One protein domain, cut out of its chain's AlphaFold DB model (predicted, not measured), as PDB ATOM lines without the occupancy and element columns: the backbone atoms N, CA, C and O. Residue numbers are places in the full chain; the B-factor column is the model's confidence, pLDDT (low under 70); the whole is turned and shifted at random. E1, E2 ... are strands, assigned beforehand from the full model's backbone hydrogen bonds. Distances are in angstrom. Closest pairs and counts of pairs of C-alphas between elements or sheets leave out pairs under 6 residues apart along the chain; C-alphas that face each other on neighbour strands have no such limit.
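Overview. This is residues 3 to 77 of the 79 residues of an uncharacterized protein of Listeriaceae bacterium FSL A5-0209 (UniProt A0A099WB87). What shape is this? One strongly twisted sheet, in the order E4, E3, E2, E1, E7, makes a folded sheet, bent back on itself into two leaves: E4 and E3 face E1 and E7, with E2 as the hinge. The long E3-E4 hairpin reaches one far end, and the small E5-E6 hairpin makes the other, where residues 60 to 65 stick out. What makes it up? The 75 printed residues hold seven named strands, E1 to E7 along the chain, and no named helix; the class is all strand, and both sheets are antiparallel. How compact is it? It is loose, with a radius of gyration of the C-alphas of 14.5 A and spans of 49 by 34 by 22 A.

Arrangement. What pairs from the edge strand E4, residues 44 to 52, inward? It forms a hairpin with E3, residues 29 to 38, at 155 degrees, N 32 and O 49 being 2.8 A apart. E3 forms one with E2, residues 12 to 19, N 31 and O 18 being 2.8 A apart. What follows? E2 bends by 55 degrees at residue 16 and forms a hairpin with E1, residues 3 to 7, N 5 and O 14 being 2.8 A apart; E1 to E4 are a meander, each the antiparallel neighbour of the one before. E1 and E7, residues 71 to 76, are antiparallel, N 6 and O 72 being 2.9 A apart. And the small sheet? E5, residues 56 to 58, and E6, residues 67 to 69, form a hairpin, N 57 and O 68 being 2.9 A apart; E6 runs on into E7 at 33 degrees.

Along the chain. Where are the anchors? E1 begins at C-alpha 3 (24.284, 27.313, 29.460), and E7 ends at C-alpha 76 (25.534, 21.284, 27.966). Which strands are long? E3 measures 26.9 A and E4 24.8 A.

Size, cuts and confidence. How far does it reach? The farthest C-alphas, Gly 41 and Leu 65, are 49.6 A apart. Is it continuous and confident? The printed part has no cut and no long link; pLDDT is under 70 at residues 21 to 24, 26 and 59 to 66.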
ATOM      1  N   PHE A   3      24.910  27.260  28.144       89.12
ATOM      2  CA  PHE A   3      24.284  27.313  29.460       89.12
ATOM      3  C   PHE A   3      22.768  27.424  29.323       89.12
ATOM      4  O   PHE A   3      22.270  28.174  28.477       89.12
ATOM      5  N   TYR A   4      22.049  26.717  30.188       90.94
ATOM      6  CA  TYR A   4      20.593  26.754  30.247       90.94
ATOM      7  C   TYR A   4      20.117  26.893  31.686       90.94
ATOM      8  O   TYR A   4      20.760  26.400  32.611       90.94
ATOM      9  N   VAL A   5      18.972  27.541  31.859       91.12
ATOM     10  CA  VAL A   5      18.214  27.537  33.106       91.12
ATOM     11  C   VAL A   5      16.965  26.704  32.912       91.12
ATOM     12  O   VAL A   5      16.249  26.896  31.935       91.12
ATOM     13  N   ILE A   6      16.698  25.810  33.854       90.56
ATOM     14  CA  ILE A   6      15.434  25.085  33.943       90.56
ATOM     15  C   ILE A   6      14.622  25.698  35.080       90.56
ATOM     16  O   ILE A   6      15.086  25.713  36.221       90.56
ATOM     17  N   ASP A   7      13.428  26.204  34.776       89.81
ATOM     18  CA  ASP A   7      12.419  26.532  35.785       89.81
ATOM     19  C   ASP A   7      11.732  25.235  36.220       89.81
ATOM     20  O   ASP A   7      11.005  24.625  35.443       89.81
ATOM     21  N   LYS A   8      11.959  24.788  37.457       86.38
ATOM     22  CA  LYS A   8      11.374  23.542  37.977       86.38
ATOM     23  C   LYS A   8       9.856  23.618  38.148       86.38
ATOM     24  O   LYS A   8       9.210  22.580  38.238       86.38
ATOM     25  N   THR A   9       9.279  24.818  38.229       85.00
ATOM     26  CA  THR A   9       7.831  24.989  38.396       85.00
ATOM     27  C   THR A   9       7.090  24.784  37.079       85.00
ATOM     28  O   THR A   9       6.036  24.156  37.068       85.00
ATOM     29  N   SER A  10       7.637  25.280  35.967       87.31
ATOM     30  CA  SER A  10       7.043  25.133  34.629       87.31
ATOM     31  C   SER A  10       7.694  24.036  33.778       87.31
ATOM     32  O   SER A  10       7.176  23.713  32.712       87.31
ATOM     33  N   ASN A  11       8.820  23.467  34.222       86.44
ATOM     34  CA  ASN A  11       9.743  22.654  33.419       86.44
ATOM     35  C   ASN A  11      10.243  23.360  32.141       86.44
ATOM     36  O   ASN A  11      10.669  22.708  31.187       86.44
ATOM     37  N   GLU A  12      10.222  24.697  32.111       88.25
ATOM     38  CA  GLU A  12      10.706  25.478  30.973       88.25
ATOM     39  C   GLU A  12      12.242  25.504  30.955       88.25
ATOM     40  O   GLU A  12      12.880  25.924  31.924       88.25
ATOM     41  N   LYS A  13      12.842  25.090  29.832       90.12
ATOM     42  CA  LYS A  13      14.286  25.190  29.584       90.12
ATOM     43  C   LYS A  13      14.582  26.440  28.757       90.12
ATOM     44  O   LYS A  13      14.224  26.519  27.585       90.12
ATOM     45  N   MET A  14      15.299  27.386  29.352       91.81
ATOM     46  CA  MET A  14      15.639  28.677  28.753       91.81
ATOM     47  C   MET A  14      17.143  28.780  28.514       91.81
ATOM     48  O   MET A  14      17.954  28.384  29.354       91.81
ATOM     49  N   ARG A  15      17.544  29.322  27.363       90.44
ATOM     50  CA  ARG A  15      18.965  29.487  27.025       90.44
ATOM     51  C   ARG A  15      19.520  30.723  27.721       90.44
ATOM     52  O   ARG A  15      18.961  31.803  27.572       90.44
ATOM     53  N   VAL A  16      20.648  30.589  28.415       89.94
ATOM     54  CA  VAL A  16      21.332  31.734  29.028       89.94
ATOM     55  C   VAL A  16      22.073  32.520  27.953       89.94
ATOM     56  O   VAL A  16      22.886  31.965  27.212       89.94
ATOM     57  N   GLN A  17      21.787  33.816  27.881       89.94
ATOM     58  CA  GLN A  17      22.463  34.760  27.001       89.94
ATOM     59  C   GLN A  17      23.650  35.412  27.710       89.94
ATOM     60  O   GLN A  17      24.753  35.428  27.169       89.94
ATOM     61  N   THR A  18      23.443  35.867  28.949       85.56
ATOM     62  CA  THR A  18      24.478  36.535  29.746       85.56
ATOM     63  C   THR A  18      24.413  36.078  31.195       85.56
ATOM     64  O   THR A  18      23.339  35.902  31.768       85.56
ATOM     65  N   MET A  19      25.573  35.945  31.835       82.88
ATOM     66  CA  MET A  19      25.662  35.764  33.281       82.88
ATOM     67  C   MET A  19      26.845  36.538  33.853       82.88
ATOM     68  O   MET A  19      27.918  36.589  33.253       82.88
ATOM     69  N   LYS A  20      26.654  37.161  35.021       74.12
ATOM     70  CA  LYS A  20      27.725  37.889  35.711       74.12
ATOM     71  C   LYS A  20      28.326  37.019  36.805       74.12
ATOM     72  O   LYS A  20      27.718  36.820  37.854       74.12
ATOM     73  N   TYR A  21      29.550  36.559  36.576       64.25
ATOM     74  CA  TYR A  21      30.354  35.904  37.600       64.25
ATOM     75  C   TYR A  21      31.025  36.948  38.497       64.25
ATOM     76  O   TYR A  21      31.633  37.906  38.017       64.25
ATOM     77  N   ARG A  22      30.965  36.749  39.816       59.16
ATOM     78  CA  ARG A  22      31.918  37.363  40.754       59.16
ATOM     79  C   ARG A  22      32.895  36.276  41.182       59.16
ATOM     80  O   ARG A  22      32.454  35.177  41.492       59.16
ATOM     81  N   LYS A  23      34.200  36.582  41.160       62.19
ATOM     82  CA  LYS A  23      35.332  35.661  41.404       62.19
ATOM     83  C   LYS A  23      34.974  34.470  42.311       62.19
ATOM     84  O   LYS A  23      34.705  34.659  43.495       62.19
ATOM     85  N   GLY A  24      34.982  33.268  41.732       62.72
ATOM     86  CA  GLY A  24      34.794  31.995  42.441       62.72
ATOM     87  C   GLY A  24      33.371  31.689  42.921       62.72
ATOM     88  O   GLY A  24      33.171  30.656  43.549       62.72
ATOM     89  N   LYS A  25      32.380  32.548  42.650       72.56
ATOM     90  CA  LYS A  25      30.982  32.334  43.044       72.56
ATOM     91  C   LYS A  25      30.111  32.011  41.835       72.56
ATOM     92  O   LYS A  25      30.274  32.606  40.767       72.56
ATOM     93  N   MET A  26      29.152  31.105  42.037       68.88
ATOM     94  CA  MET A  26      28.060  30.909  41.085       68.88
ATOM     95  C   MET A  26      27.315  32.235  40.865       68.88
ATOM     96  O   MET A  26      27.159  33.016  41.813       68.88
ATOM     97  N   PRO A  27      26.885  32.525  39.626       79.06
ATOM     98  CA  PRO A  27      26.111  33.722  39.343       79.06
ATOM     99  C   PRO A  27      24.797  33.661  40.126       79.06
ATOM    100  O   PRO A  27      24.119  32.642  40.128       79.06
ATOM    101  N   SER A  28      24.419  34.752  40.787       83.81
ATOM    102  CA  SER A  28      23.102  34.855  41.432       83.81
ATOM    103  C   SER A  28      22.004  35.193  40.427       83.81
ATOM    104  O   SER A  28      20.826  34.986  40.689       83.81
ATOM    105  N   THR A  29      22.376  35.780  39.288       87.50
ATOM    106  CA  THR A  29      21.432  36.324  38.316       87.50
ATOM    107  C   THR A  29      21.932  36.088  36.902       87.50
ATOM    108  O   THR A  29      23.113  36.306  36.611       87.50
ATOM    109  N   VAL A  30      21.022  35.676  36.027       90.00
ATOM    110  CA  VAL A  30      21.301  35.372  34.623       90.00
ATOM    111  C   VAL A  30      20.236  35.987  33.722       90.00
ATOM    112  O   VAL A  30      19.095  36.171  34.138       90.00
ATOM    113  N   GLU A  31      20.620  36.334  32.501       91.94
ATOM    114  CA  GLU A  31      19.703  36.763  31.446       91.94
ATOM    115  C   GLU A  31      19.489  35.604  30.489       91.94
ATOM    116  O   GLU A  31      20.451  34.978  30.035       91.94
ATOM    117  N   VAL A  32      18.227  35.306  30.209       91.50
ATOM    118  CA  VAL A  32      17.824  34.168  29.394       91.50
ATOM    119  C   VAL A  32      16.914  34.600  28.257       91.50
ATOM    120  O   VAL A  32      16.187  35.585  28.370       91.50
ATOM    121  N   LEU A  33      16.944  33.809  27.190       89.38
ATOM    122  CA  LEU A  33      15.973  33.837  26.107       89.38
ATOM    123  C   LEU A  33      14.849  32.852  26.452       89.38
ATOM    124  O   LEU A  33      15.093  31.642  26.525       89.38
ATOM    125  N   ALA A  34      13.652  33.376  26.691       86.81
ATOM    126  CA  ALA A  34      12.441  32.625  27.020       86.81
ATOM    127  C   ALA A  34      11.399  32.750  25.899       86.81
ATOM    128  O   ALA A  34      11.549  33.597  25.019       86.81
ATOM    129  N   ASN A  35      10.345  31.925  25.945       85.19
ATOM    130  CA  ASN A  35       9.195  32.020  25.032       85.19
ATOM    131  C   ASN A  35       9.574  32.153  23.540       85.19
ATOM    132  O   ASN A  35       9.284  33.163  22.895       85.19
ATOM    133  N   ALA A  36      10.227  31.136  22.978       84.38
ATOM    134  CA  ALA A  36      10.547  31.136  21.552       84.38
ATOM    135  C   ALA A  36       9.265  31.292  20.711       84.38
ATOM    136  O   ALA A  36       8.384  30.432  20.755       84.38
ATOM    137  N   THR A  37       9.171  32.381  19.948       88.38
ATOM    138  CA  THR A  37       8.007  32.704  19.117       88.38
ATOM    139  C   THR A  37       8.422  32.737  17.656       88.38
ATOM    140  O   THR A  37       9.277  33.526  17.255       88.38
ATOM    141  N   SER A  38       7.819  31.863  16.855       87.94
ATOM    142  CA  SER A  38       8.068  31.812  15.415       87.94
ATOM    143  C   SER A  38       7.386  32.980  14.709       87.94
ATOM    144  O   SER A  38       6.170  33.148  14.809       87.94
ATOM    145  N   GLU A  39       8.152  33.748  13.943       89.00
ATOM    146  CA  GLU A  39       7.652  34.838  13.113       89.00
ATOM    147  C   GLU A  39       7.625  34.457  11.626       89.00
ATOM    148  O   GLU A  39       8.248  33.488  11.171       89.00
ATOM    149  N   LYS A  40       6.885  35.239  10.830       86.56
ATOM    150  CA  LYS A  40       6.870  35.071   9.372       86.56
ATOM    151  C   LYS A  40       8.276  35.311   8.818       86.56
ATOM    152  O   LYS A  40       8.909  36.308   9.139       86.56
ATOM    153  N   GLY A  41       8.742  34.408   7.955       85.00
ATOM    154  CA  GLY A  41      10.072  34.495   7.343       85.00
ATOM    155  C   GLY A  41      11.169  33.695   8.054       85.00
ATOM    156  O   GLY A  41      12.334  33.857   7.716       85.00
ATOM    157  N   GLY A  42      10.824  32.823   9.009       84.44
ATOM    158  CA  GLY A  42      11.790  31.919   9.653       84.44
ATOM    159  C   GLY A  42      12.616  32.567  10.766       84.44
ATOM    160  O   GLY A  42      13.556  31.958  11.273       84.44
ATOM    161  N   ILE A  43      12.262  33.787  11.166       88.12
ATOM    162  CA  ILE A  43      12.839  34.455  12.331       88.12
ATOM    163  C   ILE A  43      12.185  33.867  13.585       88.12
ATOM    164  O   ILE A  43      10.975  33.651  13.624       88.12
ATOM    165  N   THR A  44      12.991  33.575  14.605       87.62
ATOM    166  CA  THR A  44      12.492  33.207  15.935       87.62
ATOM    167  C   THR A  44      12.810  34.342  16.891       87.62
ATOM    168  O   THR A  44      13.982  34.662  17.100       87.62
ATOM    169  N   SER A  45      11.768  34.934  17.459       88.38
ATOM    170  CA  SER A  45      11.877  35.956  18.495       88.38
ATOM    171  C   SER A  45      11.839  35.324  19.877       88.38
ATOM    172  O   SER A  45      11.321  34.221  20.065       88.38
ATOM    173  N   TYR A  46      12.421  36.019  20.848       88.12
ATOM    174  CA  TYR A  46      12.545  35.551  22.222       88.12
ATOM    175  C   TYR A  46      12.305  36.704  23.188       88.12
ATOM    176  O   TYR A  46      12.767  37.823  22.953       88.12
ATOM    177  N   ASP A  47      11.680  36.397  24.319       89.44
ATOM    178  CA  ASP A  47      11.607  37.312  25.450       89.44
ATOM    179  C   ASP A  47      12.932  37.281  26.215       89.44
ATOM    180  O   ASP A  47      13.399  36.217  26.632       89.44
ATOM    181  N   ILE A  48      13.527  38.449  26.461       88.31
ATOM    182  CA  ILE A  48      14.681  38.558  27.359       88.31
ATOM    183  C   ILE A  48      14.162  38.630  28.792       88.31
ATOM    184  O   ILE A  48      13.478  39.579  29.176       88.31
ATOM    185  N   ARG A  49      14.513  37.635  29.609       90.06
ATOM    186  CA  ARG A  49      14.140  37.579  31.027       90.06
ATOM    187  C   ARG A  49      15.365  37.560  31.917       90.06
ATOM    188  O   ARG A  49      16.368  36.920  31.610       90.06
ATOM    189  N   ARG A  50      15.259  38.214  33.072       90.44
ATOM    190  CA  ARG A  50      16.277  38.167  34.121       90.44
ATOM    191  C   ARG A  50      15.829  37.218  35.226       90.44
ATOM    192  O   ARG A  50      14.802  37.450  35.850       90.44
ATOM    193  N   ILE A  51      16.618  36.182  35.481       89.94
ATOM    194  CA  ILE A  51      16.324  35.144  36.471       89.94
ATOM    195  C   ILE A  51      17.267  35.278  37.660       89.94
ATOM    196  O   ILE A  51      18.481  35.374  37.478       89.94
ATOM    197  N   ASN A  52      16.713  35.241  38.872       89.25
ATOM    198  CA  ASN A  52      17.473  35.093  40.108       89.25
ATOM    199  C   ASN A  52      17.570  33.605  40.471       89.25
ATOM    200  O   ASN A  52      16.575  32.989  40.835       89.25
ATOM    201  N   LEU A  53      18.768  33.030  40.395       86.62
ATOM    202  CA  LEU A  53      18.992  31.603  40.656       86.62
ATOM    203  C   LEU A  53      18.793  31.219  42.129       86.62
ATOM    204  O   LEU A  53      18.641  30.041  42.424       86.62
ATOM    205  N   ASN A  54      18.748  32.202  43.031       86.62
ATOM    206  CA  ASN A  54      18.468  31.988  44.451       86.62
ATOM    207  C   ASN A  54      16.965  32.052  44.781       86.62
ATOM    208  O   ASN A  54      16.602  32.038  45.960       86.62
ATOM    209  N   GLU A  55      16.091  32.223  43.781       86.44
ATOM    210  CA  GLU A  55      14.646  32.233  44.000       86.44
ATOM    211  C   GLU A  55      14.185  30.870  44.514       86.44
ATOM    212  O   GLU A  55      14.445  29.828  43.907       86.44
ATOM    213  N   LYS A  56      13.491  30.892  45.650       84.44
ATOM    214  CA  LYS A  56      13.028  29.699  46.342       84.44
ATOM    215  C   LYS A  56      11.549  29.457  46.064       84.44
ATOM    216  O   LYS A  56      10.745  30.380  46.151       84.44
ATOM    217  N   VAL A  57      11.188  28.206  45.803       83.06
ATOM    218  CA  VAL A  57       9.795  27.760  45.678       83.06
ATOM    219  C   VAL A  57       9.483  26.693  46.711       83.06
ATOM    220  O   VAL A  57      10.351  25.935  47.150       83.06
ATOM    221  N   LYS A  58       8.215  26.652  47.114       72.50
ATOM    222  CA  LYS A  58       7.705  25.607  47.989       72.50
ATOM    223  C   LYS A  58       7.611  24.319  47.181       72.50
ATOM    224  O   LYS A  58       6.858  24.261  46.212       72.50
ATOM    225  N   ASP A  59       8.358  23.299  47.581       66.75
ATOM    226  CA  ASP A  59       8.157  21.964  47.033       66.75
ATOM    227  C   ASP A  59       6.796  21.457  47.532       66.75
ATOM    228  O   ASP A  59       6.557  21.342  48.737       66.75
ATOM    229  N   GLY A  60       5.873  21.196  46.600       63.84
ATOM    230  CA  GLY A  60       4.507  20.763  46.900       63.84
ATOM    231  C   GLY A  60       4.430  19.439  47.667       63.84
ATOM    232  O   GLY A  60       3.364  19.095  48.174       63.84
ATOM    233  N   ARG A  61       5.547  18.706  47.777       63.09
ATOM    234  CA  ARG A  61       5.654  17.434  48.504       63.09
ATOM    235  C   ARG A  61       6.446  17.524  49.814       63.09
ATOM    236  O   ARG A  61       6.559  16.510  50.499       63.09
ATOM    237  N   LYS A  62       6.981  18.694  50.184       57.38
ATOM    238  CA  LYS A  62       7.811  18.873  51.391       57.38
ATOM    239  C   LYS A  62       7.217  19.890  52.369       57.38
ATOM    240  O   LYS A  62       6.337  20.683  52.033       57.38
ATOM    241  N   SER A  63       7.664  19.833  53.626       59.25
ATOM    242  CA  SER A  63       7.186  20.737  54.680       59.25
ATOM    243  C   SER A  63       7.516  22.200  54.349       59.25
ATOM    244  O   SER A  63       8.439  22.487  53.592       59.25
ATOM    245  N   MET A  64       6.786  23.150  54.944       54.81
ATOM    246  CA  MET A  64       6.934  24.594  54.681       54.81
ATOM    247  C   MET A  64       8.359  25.139  54.922       54.81
ATOM    248  O   MET A  64       8.691  26.204  54.412       54.81
ATOM    249  N   LEU A  65       9.199  24.404  55.660       60.00
ATOM    250  CA  LEU A  65      10.590  24.752  55.965       60.00
ATOM    251  C   LEU A  65      11.601  24.238  54.922       60.00
ATOM    252  O   LEU A  65      12.765  24.626  54.963       60.00
ATOM    253  N   GLN A  66      11.186  23.377  53.991       61.72
ATOM    254  CA  GLN A  66      12.047  22.798  52.958       61.72
ATOM    255  C   GLN A  66      11.761  23.464  51.608       61.72
ATOM    256  O   GLN A  66      11.063  22.921  50.754       61.72
ATOM    257  N   LEU A  67      12.281  24.681  51.443       72.69
ATOM    258  CA  LEU A  67      12.252  25.394  50.169       72.69
ATOM    259  C   LEU A  67      13.395  24.925  49.261       72.69
ATOM    260  O   LEU A  67      14.530  24.766  49.714       72.69
ATOM    261  N   GLU A  68      13.120  24.779  47.969       80.31
ATOM    262  CA  GLU A  68      14.138  24.462  46.963       80.31
ATOM    263  C   GLU A  68      14.384  25.642  46.027       80.31
ATOM    264  O   GLU A  68      13.510  26.487  45.843       80.31
ATOM    265  N   ASP A  69      15.570  25.695  45.414       84.31
ATOM    266  CA  ASP A  69      15.803  26.621  44.305       84.31
ATOM    267  C   ASP A  69      14.871  26.278  43.148       84.31
ATOM    268  O   ASP A  69      14.855  25.136  42.667       84.31
ATOM    269  N   ARG A  70      14.109  27.283  42.709       88.62
ATOM    270  CA  ARG A  70      13.197  27.215  41.566       88.62
ATOM    271  C   ARG A  70      13.944  26.936  40.279       88.62
ATOM    272  O   ARG A  70      13.473  26.176  39.439       88.62
ATOM    273  N   TYR A  71      15.102  27.563  40.132       89.44
ATOM    274  CA  TYR A  71      15.865  27.549  38.902       89.44
ATOM    275  C   TYR A  71      17.102  26.677  39.044       89.44
ATOM    276  O   TYR A  71      17.840  26.768  40.021       89.44
ATOM    277  N   MET A  72      17.352  25.848  38.038       88.88
ATOM    278  CA  MET A  72      18.551  25.023  37.951       88.88
ATOM    279  C   MET A  72      19.392  25.473  36.762       88.88
ATOM    280  O   MET A  72      18.920  25.450  35.627       88.88
ATOM    281  N   LEU A  73      20.636  25.882  37.017       87.75
ATOM    282  CA  LEU A  73      21.603  26.204  35.969       87.75
ATOM    283  C   LEU A  73      22.322  24.924  35.536       87.75
ATOM    284  O   LEU A  73      22.964  24.268  36.355       87.75
ATOM    285  N   ILE A  74      22.243  24.595  34.251       89.56
ATOM    286  CA  ILE A  74      22.926  23.446  33.654       89.56
ATOM    287  C   ILE A  74      23.868  23.892  32.540       89.56
ATOM    288  O   ILE A  74      23.693  24.945  31.917       89.56
ATOM    289  N   ILE A  75      24.869  23.057  32.283       87.75
ATOM    290  CA  ILE A  75      25.844  23.243  31.218       87.75
ATOM    291  C   ILE A  75      25.733  22.048  30.285       87.75
ATOM    292  O   ILE A  75      25.902  20.913  30.718       87.75
ATOM    293  N   GLU A  76      25.490  22.307  29.006       86.38
ATOM    294  CA  GLU A  76      25.534  21.284  27.966       86.38
ATOM    295  C   GLU A  76      26.786  21.510  27.112       86.38
ATOM    296  O   GLU A  76      26.989  22.573  26.509       86.38
ATOM    297  N   GLY A  77      27.682  20.526  27.117       75.31
ATOM    298  CA  GLY A  77      28.798  20.433  26.180       75.31
ATOM    299  C   GLY A  77      28.384  19.602  24.970       75.31
ATOM    300  O   GLY A  77      27.701  18.597  25.137       75.31
TER     301      GLY A  77